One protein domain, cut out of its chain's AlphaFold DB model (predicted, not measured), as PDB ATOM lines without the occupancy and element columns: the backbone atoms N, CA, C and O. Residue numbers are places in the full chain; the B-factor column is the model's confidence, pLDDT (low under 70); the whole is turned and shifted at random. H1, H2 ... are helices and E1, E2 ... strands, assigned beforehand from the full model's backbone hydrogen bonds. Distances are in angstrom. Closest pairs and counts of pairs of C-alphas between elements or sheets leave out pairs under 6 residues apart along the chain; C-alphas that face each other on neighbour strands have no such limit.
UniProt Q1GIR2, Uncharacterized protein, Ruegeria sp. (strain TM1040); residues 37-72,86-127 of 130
ATOM      1  N   VAL A  37     -25.878 -33.763   5.227       90.50
ATOM      2  CA  VAL A  37     -26.619 -32.831   4.383       90.50
ATOM      3  C   VAL A  37     -27.093 -33.574   3.148       90.50
ATOM      4  O   VAL A  37     -26.304 -34.206   2.456       90.50
ATOM      5  N   LEU A  38     -28.384 -33.444   2.848       92.56
ATOM      6  CA  LEU A  38     -28.976 -33.913   1.604       92.56
ATOM      7  C   LEU A  38     -29.418 -32.702   0.776       92.56
ATOM      8  O   LEU A  38     -30.347 -31.981   1.146       92.56
ATOM      9  N   ARG A  39     -28.747 -32.460  -0.349       92.62
ATOM     10  CA  ARG A  39     -29.156 -31.465  -1.350       92.62
ATOM     11  C   ARG A  39     -30.030 -32.155  -2.381       92.62
ATOM     12  O   ARG A  39     -29.564 -33.080  -3.028       92.62
ATOM     13  N   ILE A  40     -31.263 -31.685  -2.549       91.56
ATOM     14  CA  ILE A  40     -32.218 -32.232  -3.520       91.56
ATOM     15  C   ILE A  40     -32.630 -31.124  -4.484       91.56
ATOM     16  O   ILE A  40     -32.937 -30.006  -4.057       91.56
ATOM     17  N   SER A  41     -32.661 -31.434  -5.776       88.75
ATOM     18  CA  SER A  41     -33.185 -30.542  -6.808       88.75
ATOM     19  C   SER A  41     -34.646 -30.158  -6.538       88.75
ATOM     20  O   SER A  41     -35.424 -30.892  -5.924       88.75
ATOM     21  N   LYS A  42     -35.044 -28.966  -6.992       83.81
ATOM     22  CA  LYS A  42     -36.448 -28.531  -6.925       83.81
ATOM     23  C   LYS A  42     -37.306 -29.366  -7.886       83.81
ATOM     24  O   LYS A  42     -36.801 -29.849  -8.893       83.81
ATOM     25  N   GLY A  43     -38.600 -29.498  -7.588       79.75
ATOM     26  CA  GLY A  43     -39.555 -30.194  -8.464       79.75
ATOM     27  C   GLY A  43     -39.553 -31.723  -8.360       79.75
ATOM     28  O   GLY A  43     -40.186 -32.380  -9.176       79.75
ATOM     29  N   ILE A  44     -38.861 -32.293  -7.367       84.19
ATOM     30  CA  ILE A  44     -38.953 -33.719  -7.032       84.19
ATOM     31  C   ILE A  44     -40.229 -33.978  -6.223       84.19
ATOM     32  O   ILE A  44     -40.511 -33.240  -5.274       84.19
ATOM     33  N   CYS A  45     -40.966 -35.030  -6.596       86.12
ATOM     34  CA  CYS A  45     -42.173 -35.478  -5.905       86.12
ATOM     35  C   CYS A  45     -41.898 -35.814  -4.436       86.12
ATOM     36  O   CYS A  45     -40.821 -36.307  -4.097       86.12
ATOM     37  N   GLU A  46     -42.879 -35.576  -3.564       87.62
ATOM     38  CA  GLU A  46     -42.679 -35.714  -2.118       87.62
ATOM     39  C   GLU A  46     -42.332 -37.150  -1.706       87.62
ATOM     40  O   GLU A  46     -41.412 -37.350  -0.921       87.62
ATOM     41  N   THR A  47     -42.962 -38.159  -2.310       85.06
ATOM     42  CA  THR A  47     -42.624 -39.569  -2.059       85.06
ATOM     43  C   THR A  47     -41.153 -39.860  -2.367       85.06
ATOM     44  O   THR A  47     -40.419 -40.336  -1.507       85.06
ATOM     45  N   SER A  48     -40.674 -39.463  -3.551       86.25
ATOM     46  CA  SER A  48     -39.270 -39.644  -3.937       86.25
ATOM     47  C   SER A  48     -38.313 -38.838  -3.055       86.25
ATOM     48  O   SER A  48     -37.195 -39.276  -2.791       86.25
ATOM     49  N   ARG A  49     -38.737 -37.665  -2.566       88.50
ATOM     50  CA  ARG A  49     -37.974 -36.893  -1.578       88.50
ATOM     51  C   ARG A  49     -37.806 -37.690  -0.285       88.50
ATOM     52  O   ARG A  49     -36.689 -37.757   0.224       88.50
ATOM     53  N   GLN A  50     -38.875 -38.290   0.231       89.88
ATOM     54  CA  GLN A  50     -38.823 -39.111   1.444       89.88
ATOM     55  C   GLN A  50     -37.941 -40.350   1.252       89.88
ATOM     56  O   GLN A  50     -37.143 -40.666   2.137       89.88
ATOM     57  N   ASP A  51     -37.979 -40.980   0.076       88.94
ATOM     58  CA  ASP A  51     -37.085 -42.093  -0.260       88.94
ATOM     59  C   ASP A  51     -35.611 -41.666  -0.238       88.94
ATOM     60  O   ASP A  51     -34.773 -42.346   0.361       88.94
ATOM     61  N   MET A  52     -35.287 -40.503  -0.815       89.88
ATOM     62  CA  MET A  52     -33.925 -39.956  -0.784       89.88
ATOM     63  C   MET A  52     -33.477 -39.616   0.637       89.88
ATOM     64  O   MET A  52     -32.323 -39.862   0.983       89.88
ATOM     65  N   ILE A  53     -34.372 -39.086   1.477       90.31
ATOM     66  CA  ILE A  53     -34.090 -38.836   2.897       90.31
ATOM     67  C   ILE A  53     -33.800 -40.160   3.615       90.31
ATOM     68  O   ILE A  53     -32.799 -40.272   4.321       90.31
ATOM     69  N   GLY A  54     -34.634 -41.182   3.417       89.88
ATOM     70  CA  GLY A  54     -34.452 -42.505   4.016       89.88
ATOM     71  C   GLY A  54     -33.182 -43.216   3.543       89.88
ATOM     72  O   GLY A  54     -32.521 -43.902   4.324       89.88
ATOM     73  N   TRP A  55     -32.803 -43.045   2.280       89.44
ATOM     74  CA  TRP A  55     -31.517 -43.502   1.755       89.44
ATOM     75  C   TRP A  55     -30.342 -42.745   2.373       89.44
ATOM     76  O   TRP A  55     -29.423 -43.383   2.880       89.44
ATOM     77  N   ALA A  56     -30.391 -41.411   2.410       89.38
ATOM     78  CA  ALA A  56     -29.286 -40.586   2.898       89.38
ATOM     79  C   ALA A  56     -28.941 -40.890   4.359       89.38
ATOM     80  O   ALA A  56     -27.780 -40.819   4.737       89.38
ATOM     81  N   ARG A  57     -29.933 -41.280   5.167       88.38
ATOM     82  CA  ARG A  57     -29.747 -41.695   6.567       88.38
ATOM     83  C   ARG A  57     -28.994 -43.017   6.752       88.38
ATOM     84  O   ARG A  57     -28.644 -43.329   7.882       88.38
ATOM     85  N   ARG A  58     -28.829 -43.820   5.699       88.06
ATOM     86  CA  ARG A  58     -28.271 -45.182   5.777       88.06
ATOM     87  C   ARG A  58     -26.921 -45.338   5.092       88.06
ATOM     88  O   ARG A  58     -26.322 -46.399   5.206       88.06
ATOM     89  N   ILE A  59     -26.484 -44.335   4.339       85.94
ATOM     90  CA  ILE A  59     -25.234 -44.413   3.591       85.94
ATOM     91  C   ILE A  59     -24.084 -43.775   4.360       85.94
ATOM     92  O   ILE A  59     -24.256 -42.765   5.039       85.94
ATOM     93  N   GLU A  60     -22.903 -44.351   4.183       85.00
ATOM     94  CA  GLU A  60     -21.635 -43.777   4.622       85.00
ATOM     95  C   GLU A  60     -20.934 -43.070   3.453       85.00
ATOM     96  O   GLU A  60     -21.261 -43.295   2.280       85.00
ATOM     97  N   GLY A  61     -19.981 -42.190   3.772       86.31
ATOM     98  CA  GLY A  61     -19.252 -41.393   2.783       86.31
ATOM     99  C   GLY A  61     -20.152 -40.433   2.000       86.31
ATOM    100  O   GLY A  61     -21.266 -40.103   2.423       86.31
ATOM    101  N   VAL A  62     -19.667 -39.971   0.854       92.31
ATOM    102  CA  VAL A  62     -20.417 -39.129  -0.080       92.31
ATOM    103  C   VAL A  62     -21.231 -40.003  -1.031       92.31
ATOM    104  O   VAL A  62     -20.781 -41.066  -1.465       92.31
ATOM    105  N   GLY A  63     -22.445 -39.562  -1.358       93.62
ATOM    106  CA  GLY A  63     -23.329 -40.260  -2.284       93.62
ATOM    107  C   GLY A  63     -24.113 -39.333  -3.200       93.62
ATOM    108  O   GLY A  63     -24.318 -38.151  -2.901       93.62
ATOM    109  N   SER A  64     -24.602 -39.902  -4.298       96.06
ATOM    110  CA  SER A  64     -25.359 -39.181  -5.320       96.06
ATOM    111  C   SER A  64     -26.539 -39.981  -5.845       96.06
ATOM    112  O   SER A  64     -26.506 -41.208  -5.921       96.06
ATOM    113  N   TYR A  65     -27.571 -39.250  -6.255       93.69
ATOM    114  CA  TYR A  65     -28.769 -39.739  -6.927       93.69
ATOM    115  C   TYR A  65     -28.889 -39.081  -8.296       93.69
ATOM    116  O   TYR A  65     -28.904 -37.852  -8.391       93.69
ATOM    117  N   ALA A  66     -29.048 -39.885  -9.341       93.44
ATOM    118  CA  ALA A  66     -29.265 -39.446 -10.709       93.44
ATOM    119  C   ALA A  66     -30.503 -40.110 -11.321       93.44
ATOM    120  O   ALA A  66     -30.784 -41.285 -11.079       93.44
ATOM    121  N   VAL A  67     -31.229 -39.352 -12.141       91.12
ATOM    122  CA  VAL A  67     -32.422 -39.820 -12.860       91.12
ATOM    123  C   VAL A  67     -32.399 -39.363 -14.318       91.12
ATOM    124  O   VAL A  67     -31.765 -38.349 -14.631       91.12
ATOM    125  N   PRO A  68     -33.106 -40.061 -15.221       90.19
ATOM    126  CA  PRO A  68     -33.372 -39.585 -16.566       90.19
ATOM    127  C   PRO A  68     -34.071 -38.226 -16.540       90.19
ATOM    128  O   PRO A  68     -35.028 -38.000 -15.796       90.19
ATOM    129  N   ARG A  69     -33.603 -37.304 -17.376       87.38
ATOM    130  CA  ARG A  69     -34.241 -36.007 -17.564       87.38
ATOM    131  C   ARG A  69     -35.389 -36.158 -18.551       87.38
ATOM    132  O   ARG A  69     -35.150 -36.510 -19.702       87.38
ATOM    133  N   TYR A  70     -36.598 -35.817 -18.114       82.12
ATOM    134  CA  TYR A  70     -37.750 -35.743 -19.005       82.12
ATOM    135  C   TYR A  70     -37.479 -34.822 -20.211       82.12
ATOM    136  O   TYR A  70     -36.872 -33.754 -20.031       82.12
ATOM    137  N   PRO A  71     -37.945 -35.205 -21.413       79.44
ATOM    138  CA  PRO A  71     -37.964 -34.340 -22.584       79.44
ATOM    139  C   PRO A  71     -38.579 -32.975 -22.288       79.44
ATOM    140  O   PRO A  71     -39.455 -32.824 -21.429       79.44
ATOM    141  N   ALA A  72     -38.126 -31.960 -23.022       78.94
ATOM    142  CA  ALA A  72     -38.664 -30.615 -22.885       78.94
ATOM    143  C   ALA A  72     -40.190 -30.610 -23.096       78.94
ATOM    144  O   ALA A  72     -40.700 -31.190 -24.049       78.94
ATOM    145  N   PRO A  86     -35.779 -45.348 -14.038       70.88
ATOM    146  CA  PRO A  86     -34.585 -46.006 -13.539       70.88
ATOM    147  C   PRO A  86     -33.724 -44.989 -12.790       70.88
ATOM    148  O   PRO A  86     -33.405 -43.921 -13.305       70.88
ATOM    149  N   ILE A  87     -33.356 -45.332 -11.561       83.69
ATOM    150  CA  ILE A  87     -32.555 -44.474 -10.695       83.69
ATOM    151  C   ILE A  87     -31.115 -44.986 -10.703       83.69
ATOM    152  O   ILE A  87     -30.863 -46.166 -10.447       83.69
ATOM    153  N   GLY A  88     -30.167 -44.095 -10.982       88.12
ATOM    154  CA  GLY A  88     -28.754 -44.313 -10.687       88.12
ATOM    155  C   GLY A  88     -28.443 -43.766  -9.302       88.12
ATOM    156  O   GLY A  88     -28.780 -42.624  -9.003       88.12
ATOM    157  N   TYR A  89     -27.817 -44.561  -8.442       91.62
ATOM    158  CA  TYR A  89     -27.368 -44.093  -7.136       91.62
ATOM    159  C   TYR A  89     -26.009 -44.690  -6.785       91.62
ATOM    160  O   TYR A  89     -25.664 -45.786  -7.227       91.62
ATOM    161  N   SER A  90     -25.230 -43.940  -6.017       93.56
ATOM    162  CA  SER A  90     -23.857 -44.258  -5.623       93.56
ATOM    163  C   SER A  90     -23.603 -43.736  -4.207       93.56
ATOM    164  O   SER A  90     -24.218 -42.755  -3.790       93.56
ATOM    165  N   TRP A  91     -22.746 -44.406  -3.437       92.81
ATOM    166  CA  TRP A  91     -22.365 -43.986  -2.085       92.81
ATOM    167  C   TRP A  91     -21.039 -44.626  -1.666       92.81
ATOM    168  O   TRP A  91     -20.553 -45.523  -2.356       92.81
ATOM    169  N   GLY A  92     -20.476 -44.173  -0.543       90.69
ATOM    170  CA  GLY A  92     -19.192 -44.652  -0.031       90.69
ATOM    171  C   GLY A  92     -17.972 -44.028  -0.713       90.69
ATOM    172  O   GLY A  92     -16.888 -44.588  -0.616       90.69
ATOM    173  N   TYR A  93     -18.146 -42.903  -1.412       91.38
ATOM    174  CA  TYR A  93     -17.049 -42.184  -2.063       91.38
ATOM    175  C   TYR A  93     -16.456 -41.119  -1.141       91.38
ATOM    176  O   TYR A  93     -17.160 -40.568  -0.290       91.38
ATOM    177  N   ASP A  94     -15.190 -40.777  -1.367       88.38
ATOM    178  CA  ASP A  94     -14.511 -39.704  -0.636       88.38
ATOM    179  C   ASP A  94     -14.902 -38.321  -1.173       88.38
ATOM    180  O   ASP A  94     -14.964 -37.343  -0.424       88.38
ATOM    181  N   THR A  95     -15.210 -38.227  -2.472       90.56
ATOM    182  CA  THR A  95     -15.547 -36.959  -3.125       90.56
ATOM    183  C   THR A  95     -16.922 -36.969  -3.789       90.56
ATOM    184  O   THR A  95     -17.402 -37.975  -4.315       90.56
ATOM    185  N   GLN A  96     -17.554 -35.791  -3.834       93.19
ATOM    186  CA  GLN A  96     -18.834 -35.611  -4.527       93.19
ATOM    187  C   GLN A  96     -18.712 -35.833  -6.037       93.19
ATOM    188  O   GLN A  96     -19.652 -36.321  -6.654       93.19
ATOM    189  N   ALA A  97     -17.557 -35.515  -6.626       94.50
ATOM    190  CA  ALA A  97     -17.318 -35.703  -8.052       94.50
ATOM    191  C   ALA A  97     -17.335 -37.188  -8.446       94.50
ATOM    192  O   ALA A  97     -17.951 -37.548  -9.450       94.50
ATOM    193  N   GLU A  98     -16.712 -38.055  -7.646       94.06
ATOM    194  CA  GLU A  98     -16.716 -39.502  -7.890       94.06
ATOM    195  C   GLU A  98     -18.107 -40.100  -7.675       94.06
ATOM    196  O   GLU A  98     -18.584 -40.870  -8.515       94.06
ATOM    197  N   ALA A  99     -18.798 -39.686  -6.607       94.31
ATOM    198  CA  ALA A  99     -20.177 -40.093  -6.364       94.31
ATOM    199  C   ALA A  99     -21.089 -39.688  -7.537       94.31
ATOM    200  O   ALA A  99     -21.831 -40.523  -8.067       94.31
ATOM    201  N   ASP A 100     -21.000 -38.442  -8.007       95.38
ATOM    202  CA  ASP A 100     -21.800 -37.929  -9.122       95.38
ATOM    203  C   ASP A 100     -21.513 -38.699 -10.416       95.38
ATOM    204  O   ASP A 100     -22.449 -39.120 -11.100       95.38
ATOM    205  N   ALA A 101     -20.236 -38.935 -10.733       95.38
ATOM    206  CA  ALA A 101     -19.829 -39.695 -11.910       95.38
ATOM    207  C   ALA A 101     -20.373 -41.132 -11.877       95.38
ATOM    208  O   ALA A 101     -20.932 -41.603 -12.871       95.38
ATOM    209  N   ALA A 102     -20.289 -41.808 -10.729       95.12
ATOM    210  CA  ALA A 102     -20.797 -43.165 -10.558       95.12
ATOM    211  C   ALA A 102     -22.329 -43.241 -10.664       95.12
ATOM    212  O   ALA A 102     -22.859 -44.115 -11.355       95.12
ATOM    213  N   ALA A 103     -23.058 -42.307 -10.043       95.44
ATOM    214  CA  ALA A 103     -24.518 -42.250 -10.147       95.44
ATOM    215  C   ALA A 103     -24.970 -41.961 -11.587       95.44
ATOM    216  O   ALA A 103     -25.906 -42.590 -12.089       95.44
ATOM    217  N   MET A 104     -24.280 -41.050 -12.278       95.19
ATOM    218  CA  MET A 104     -24.536 -40.725 -13.682       95.19
ATOM    219  C   MET A 104     -24.261 -41.909 -14.608       95.19
ATOM    220  O   MET A 104     -25.076 -42.179 -15.492       95.19
ATOM    221  N   ALA A 105     -23.166 -42.641 -14.396       94.31
ATOM    222  CA  ALA A 105     -22.850 -43.848 -15.156       94.31
ATOM    223  C   ALA A 105     -23.921 -44.931 -14.953       94.31
ATOM    224  O   ALA A 105     -24.441 -45.476 -15.929       94.31
ATOM    225  N   ALA A 106     -24.323 -45.178 -13.701       93.56
ATOM    226  CA  ALA A 106     -25.370 -46.141 -13.363       93.56
ATOM    227  C   ALA A 106     -26.732 -45.783 -13.982       93.56
ATOM    228  O   ALA A 106     -27.445 -46.667 -14.458       93.56
ATOM    229  N   CYS A 107     -27.086 -44.495 -14.005       94.12
ATOM    230  CA  CYS A 107     -28.303 -44.020 -14.660       94.12
ATOM    231  C   CYS A 107     -28.215 -44.168 -16.188       94.12
ATOM    232  O   CYS A 107     -29.133 -44.695 -16.813       94.12
ATOM    233  N   THR A 108     -27.096 -43.754 -16.790       93.12
ATOM    234  CA  THR A 108     -26.912 -43.751 -18.252       93.12
ATOM    235  C   THR A 108     -26.947 -45.166 -18.823       93.12
ATOM    236  O   THR A 108     -27.551 -45.391 -19.868       93.12
ATOM    237  N   ALA A 109     -26.395 -46.144 -18.100       92.62
ATOM    238  CA  ALA A 109     -26.446 -47.557 -18.478       92.62
ATOM    239  C   ALA A 109     -27.877 -48.128 -18.573       92.62
ATOM    240  O   ALA A 109     -28.074 -49.190 -19.158       92.62
ATOM    241  N   ARG A 110     -28.871 -47.451 -17.986       89.81
ATOM    242  CA  ARG A 110     -30.285 -47.858 -17.956       89.81
ATOM    243  C   ARG A 110     -31.206 -46.801 -18.565       89.81
ATOM    244  O   ARG A 110     -32.407 -46.830 -18.305       89.81
ATOM    245  N   LEU A 111     -30.657 -45.853 -19.326       89.00
ATOM    246  CA  LEU A 111     -31.415 -44.739 -19.886       89.00
ATOM    247  C   LEU A 111     -32.502 -45.271 -20.841       89.00
ATOM    248  O   LEU A 111     -32.159 -45.897 -21.846       89.00
ATOM    249  N   PRO A 112     -33.802 -45.052 -20.553       85.69
ATOM    250  CA  PRO A 112     -34.867 -45.514 -21.433       85.69
ATOM    251  C   PRO A 112     -34.848 -44.761 -22.765       85.69
ATOM    252  O   PRO A 112     -34.444 -43.597 -22.831       85.69
ATOM    253  N   SER A 113     -35.345 -45.401 -23.823       83.81
ATOM    254  CA  SER A 113     -35.552 -44.721 -25.102       83.81
ATOM    255  C   SER A 113     -36.496 -43.524 -24.931       83.81
ATOM    256  O   SER A 113     -37.459 -43.567 -24.167       83.81
ATOM    257  N   GLY A 114     -36.195 -42.428 -25.632       82.81
ATOM    258  CA  GLY A 114     -36.945 -41.174 -25.515       82.81
ATOM    259  C   GLY A 114     -36.486 -40.249 -24.383       82.81
ATOM    260  O   GLY A 114     -37.056 -39.173 -24.243       82.81
ATOM    261  N   PHE A 115     -35.460 -40.617 -23.609       86.25
ATOM    262  CA  PHE A 115     -34.785 -39.717 -22.672       86.25
ATOM    263  C   PHE A 115     -33.409 -39.324 -23.211       86.25
ATOM    264  O   PHE A 115     -32.632 -40.181 -23.625       86.25
ATOM    265  N   ASP A 116     -33.086 -38.031 -23.163       85.25
ATOM    266  CA  ASP A 116     -31.856 -37.516 -23.784       85.25
ATOM    267  C   ASP A 116     -30.609 -37.728 -22.919       85.25
ATOM    268  O   ASP A 116     -29.500 -37.892 -23.424       85.25
ATOM    269  N   ARG A 117     -30.764 -37.640 -21.591       90.44
ATOM    270  CA  ARG A 117     -29.645 -37.690 -20.641       90.44
ATOM    271  C   ARG A 117     -30.102 -37.970 -19.219       90.44
ATOM    272  O   ARG A 117     -31.241 -37.681 -18.857       90.44
ATOM    273  N   CYS A 118     -29.167 -38.409 -18.387       92.69
ATOM    274  CA  CYS A 118     -29.321 -38.405 -16.937       92.69
ATOM    275  C   CYS A 118     -28.931 -37.056 -16.322       92.69
ATOM    276  O   CYS A 118     -28.201 -36.265 -16.924       92.69
ATOM    277  N   VAL A 119     -29.433 -36.784 -15.120       92.62
ATOM    278  CA  VAL A 119     -29.075 -35.622 -14.300       92.62
ATOM    279  C   VAL A 119     -28.994 -36.016 -12.830       92.62
ATOM    280  O   VAL A 119     -29.825 -36.787 -12.351       92.62
ATOM    281  N   VAL A 120     -28.028 -35.453 -12.104       94.50
ATOM    282  CA  VAL A 120     -27.957 -35.572 -10.641       94.50
ATOM    283  C   VAL A 120     -29.066 -34.723 -10.015       94.50
ATOM    284  O   VAL A 120     -29.216 -33.540 -10.329       94.50
ATOM    285  N   ILE A 121     -29.856 -35.331  -9.136       92.81
ATOM    286  CA  ILE A 121     -30.975 -34.690  -8.430       92.81
ATOM    287  C   ILE A 121     -30.849 -34.743  -6.912       92.81
ATOM    288  O   ILE A 121     -31.607 -34.057  -6.228       92.81
ATOM    289  N   GLY A 122     -29.916 -35.536  -6.392       93.88
ATOM    290  CA  GLY A 122     -29.664 -35.673  -4.967       93.88
ATOM    291  C   GLY A 122     -28.174 -35.832  -4.694       93.88
ATOM    292  O   GLY A 122     -27.505 -36.580  -5.398       93.88
ATOM    293  N   GLN A 123     -27.666 -35.144  -3.679       95.50
ATOM    294  CA  GLN A 123     -26.291 -35.271  -3.195       95.50
ATOM    295  C   GLN A 123     -26.303 -35.361  -1.673       95.50
ATOM    296  O   GLN A 123     -26.928 -34.525  -1.014       95.50
ATOM    297  N   SER A 124     -25.631 -36.369  -1.129       93.56
ATOM    298  CA  SER A 124     -25.517 -36.635   0.304       93.56
ATOM    299  C   SER A 124     -24.057 -36.549   0.716       93.56
ATOM    300  O   SER A 124     -23.228 -37.278   0.179       93.56
ATOM    301  N   PHE A 125     -23.743 -35.668   1.655       91.69
ATOM    302  CA  PHE A 125     -22.379 -35.405   2.110       91.69
ATOM    303  C   PHE A 125     -22.402 -34.905   3.554       91.69
ATOM    304  O   PHE A 125     -23.434 -34.451   4.059       91.69
ATOM    305  N   ASP A 126     -21.264 -34.974   4.228       86.56
ATOM    306  CA  ASP A 126     -21.140 -34.470   5.589       86.56
ATOM    307  C   ASP A 126     -21.078 -32.938   5.585       86.56
ATOM    308  O   ASP A 126     -20.482 -32.315   4.712       86.56
ATOM    309  N   ARG A 127     -21.686 -32.271   6.572       72.19
ATOM    310  CA  ARG A 127     -21.727 -30.795   6.619       72.19
ATOM    311  C   ARG A 127     -20.339 -30.135   6.557       72.19
ATOM    312  O   ARG A 127     -20.252 -28.978   6.153       72.19
TER     313      ARG A 127
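This is residues 37 to 72 and 86 to 127 of the 130 residues of an uncharacterized protein of Ruegeria sp. (strain TM1040) (UniProt Q1GIR2). A four-stranded antiparallel sheet has one helix on each face: H2 packs close along one face, over the E2 and E3 side, and H1 slants over the other face at a greater height, nearest to it with its last residues. Beyond one end of the sheet, the link from H2 to E4 makes a loop round Ser 113. The printed part has 78 residues, with two named helices and four named strands in the order E1, H1, E2, E3, H2, E4; the sheet's order is E1, E4, E2, E3. The class is mixed, helices and strands. The whole is compact, with a radius of gyration of the C-alphas of 12.0 A and spans of 36 by 26 by 16 A.

E1 is residues 37 to 40, 9.7 A long, and begins at C-alpha 37 (-26.619, -32.831, 4.383). H1 is residues 46 to 56, 15.1 A, with C-alpha 56 at (-29.286, -40.586, 2.898). E2 is residues 62 to 68, 21.0 A, and E3, after the cut, is residues 88 to 93, 14.7 A. H2 is residues 96 to 108, 17.9 A. E4 is residues 118 to 126, 24.3 A, and ends at C-alpha 126 (-21.140, -34.470, 5.589).

E1, an edge strand, is antiparallel to E4 at 164 degrees, with N 39 and O 123 at 2.8 A. E4 is antiparallel to E2 at 162 degrees, with N 65 and O 122 at 2.8 A. E2 is antiparallel to E3, the other edge strand, at 169 degrees, with N 64 and O 90 at 2.9 A. These N and O pairs are within hydrogen-bond range. H1 is on the sheet at a height of 9.5 A, over E4 and slantwise to the strands, at 43 degrees to E4 on the local plane; its closest C-alpha pair with E4 is Ala 56 and Ser 124, 6.0 A. H2 is on the opposite face at a height of 4.9 A, over E3 and only just over E2, where 3 of its C-alphas fall. It runs only just along the strands, at 29 degrees to E3 on the local plane; the closest C-alphas of the two are those of Gly 88 and Cys 107, 4.0 A. H1 and H2 are apart. E1, H1, E2 and E3, H2, E4 are split strand-helix-strand units, two strands running the same way with another strand between them; the first crossover is left-handed, the second right-handed. In H1 and H2 every O i to N i+4 pair is within hydrogen-bond range.

The two C-alphas farthest apart, those of Ser 113 and Arg 127, are 37.3 A apart. Residues 73 to 85 are not printed, and C-alphas 72 and 86 are 18.5 A apart across this cut, in the link from E2 to E3. Of the links printed whole, H2 to E4 is short and the others are tight. The mean pLDDT of the printed part is 89.5, and no printed residue is under 70.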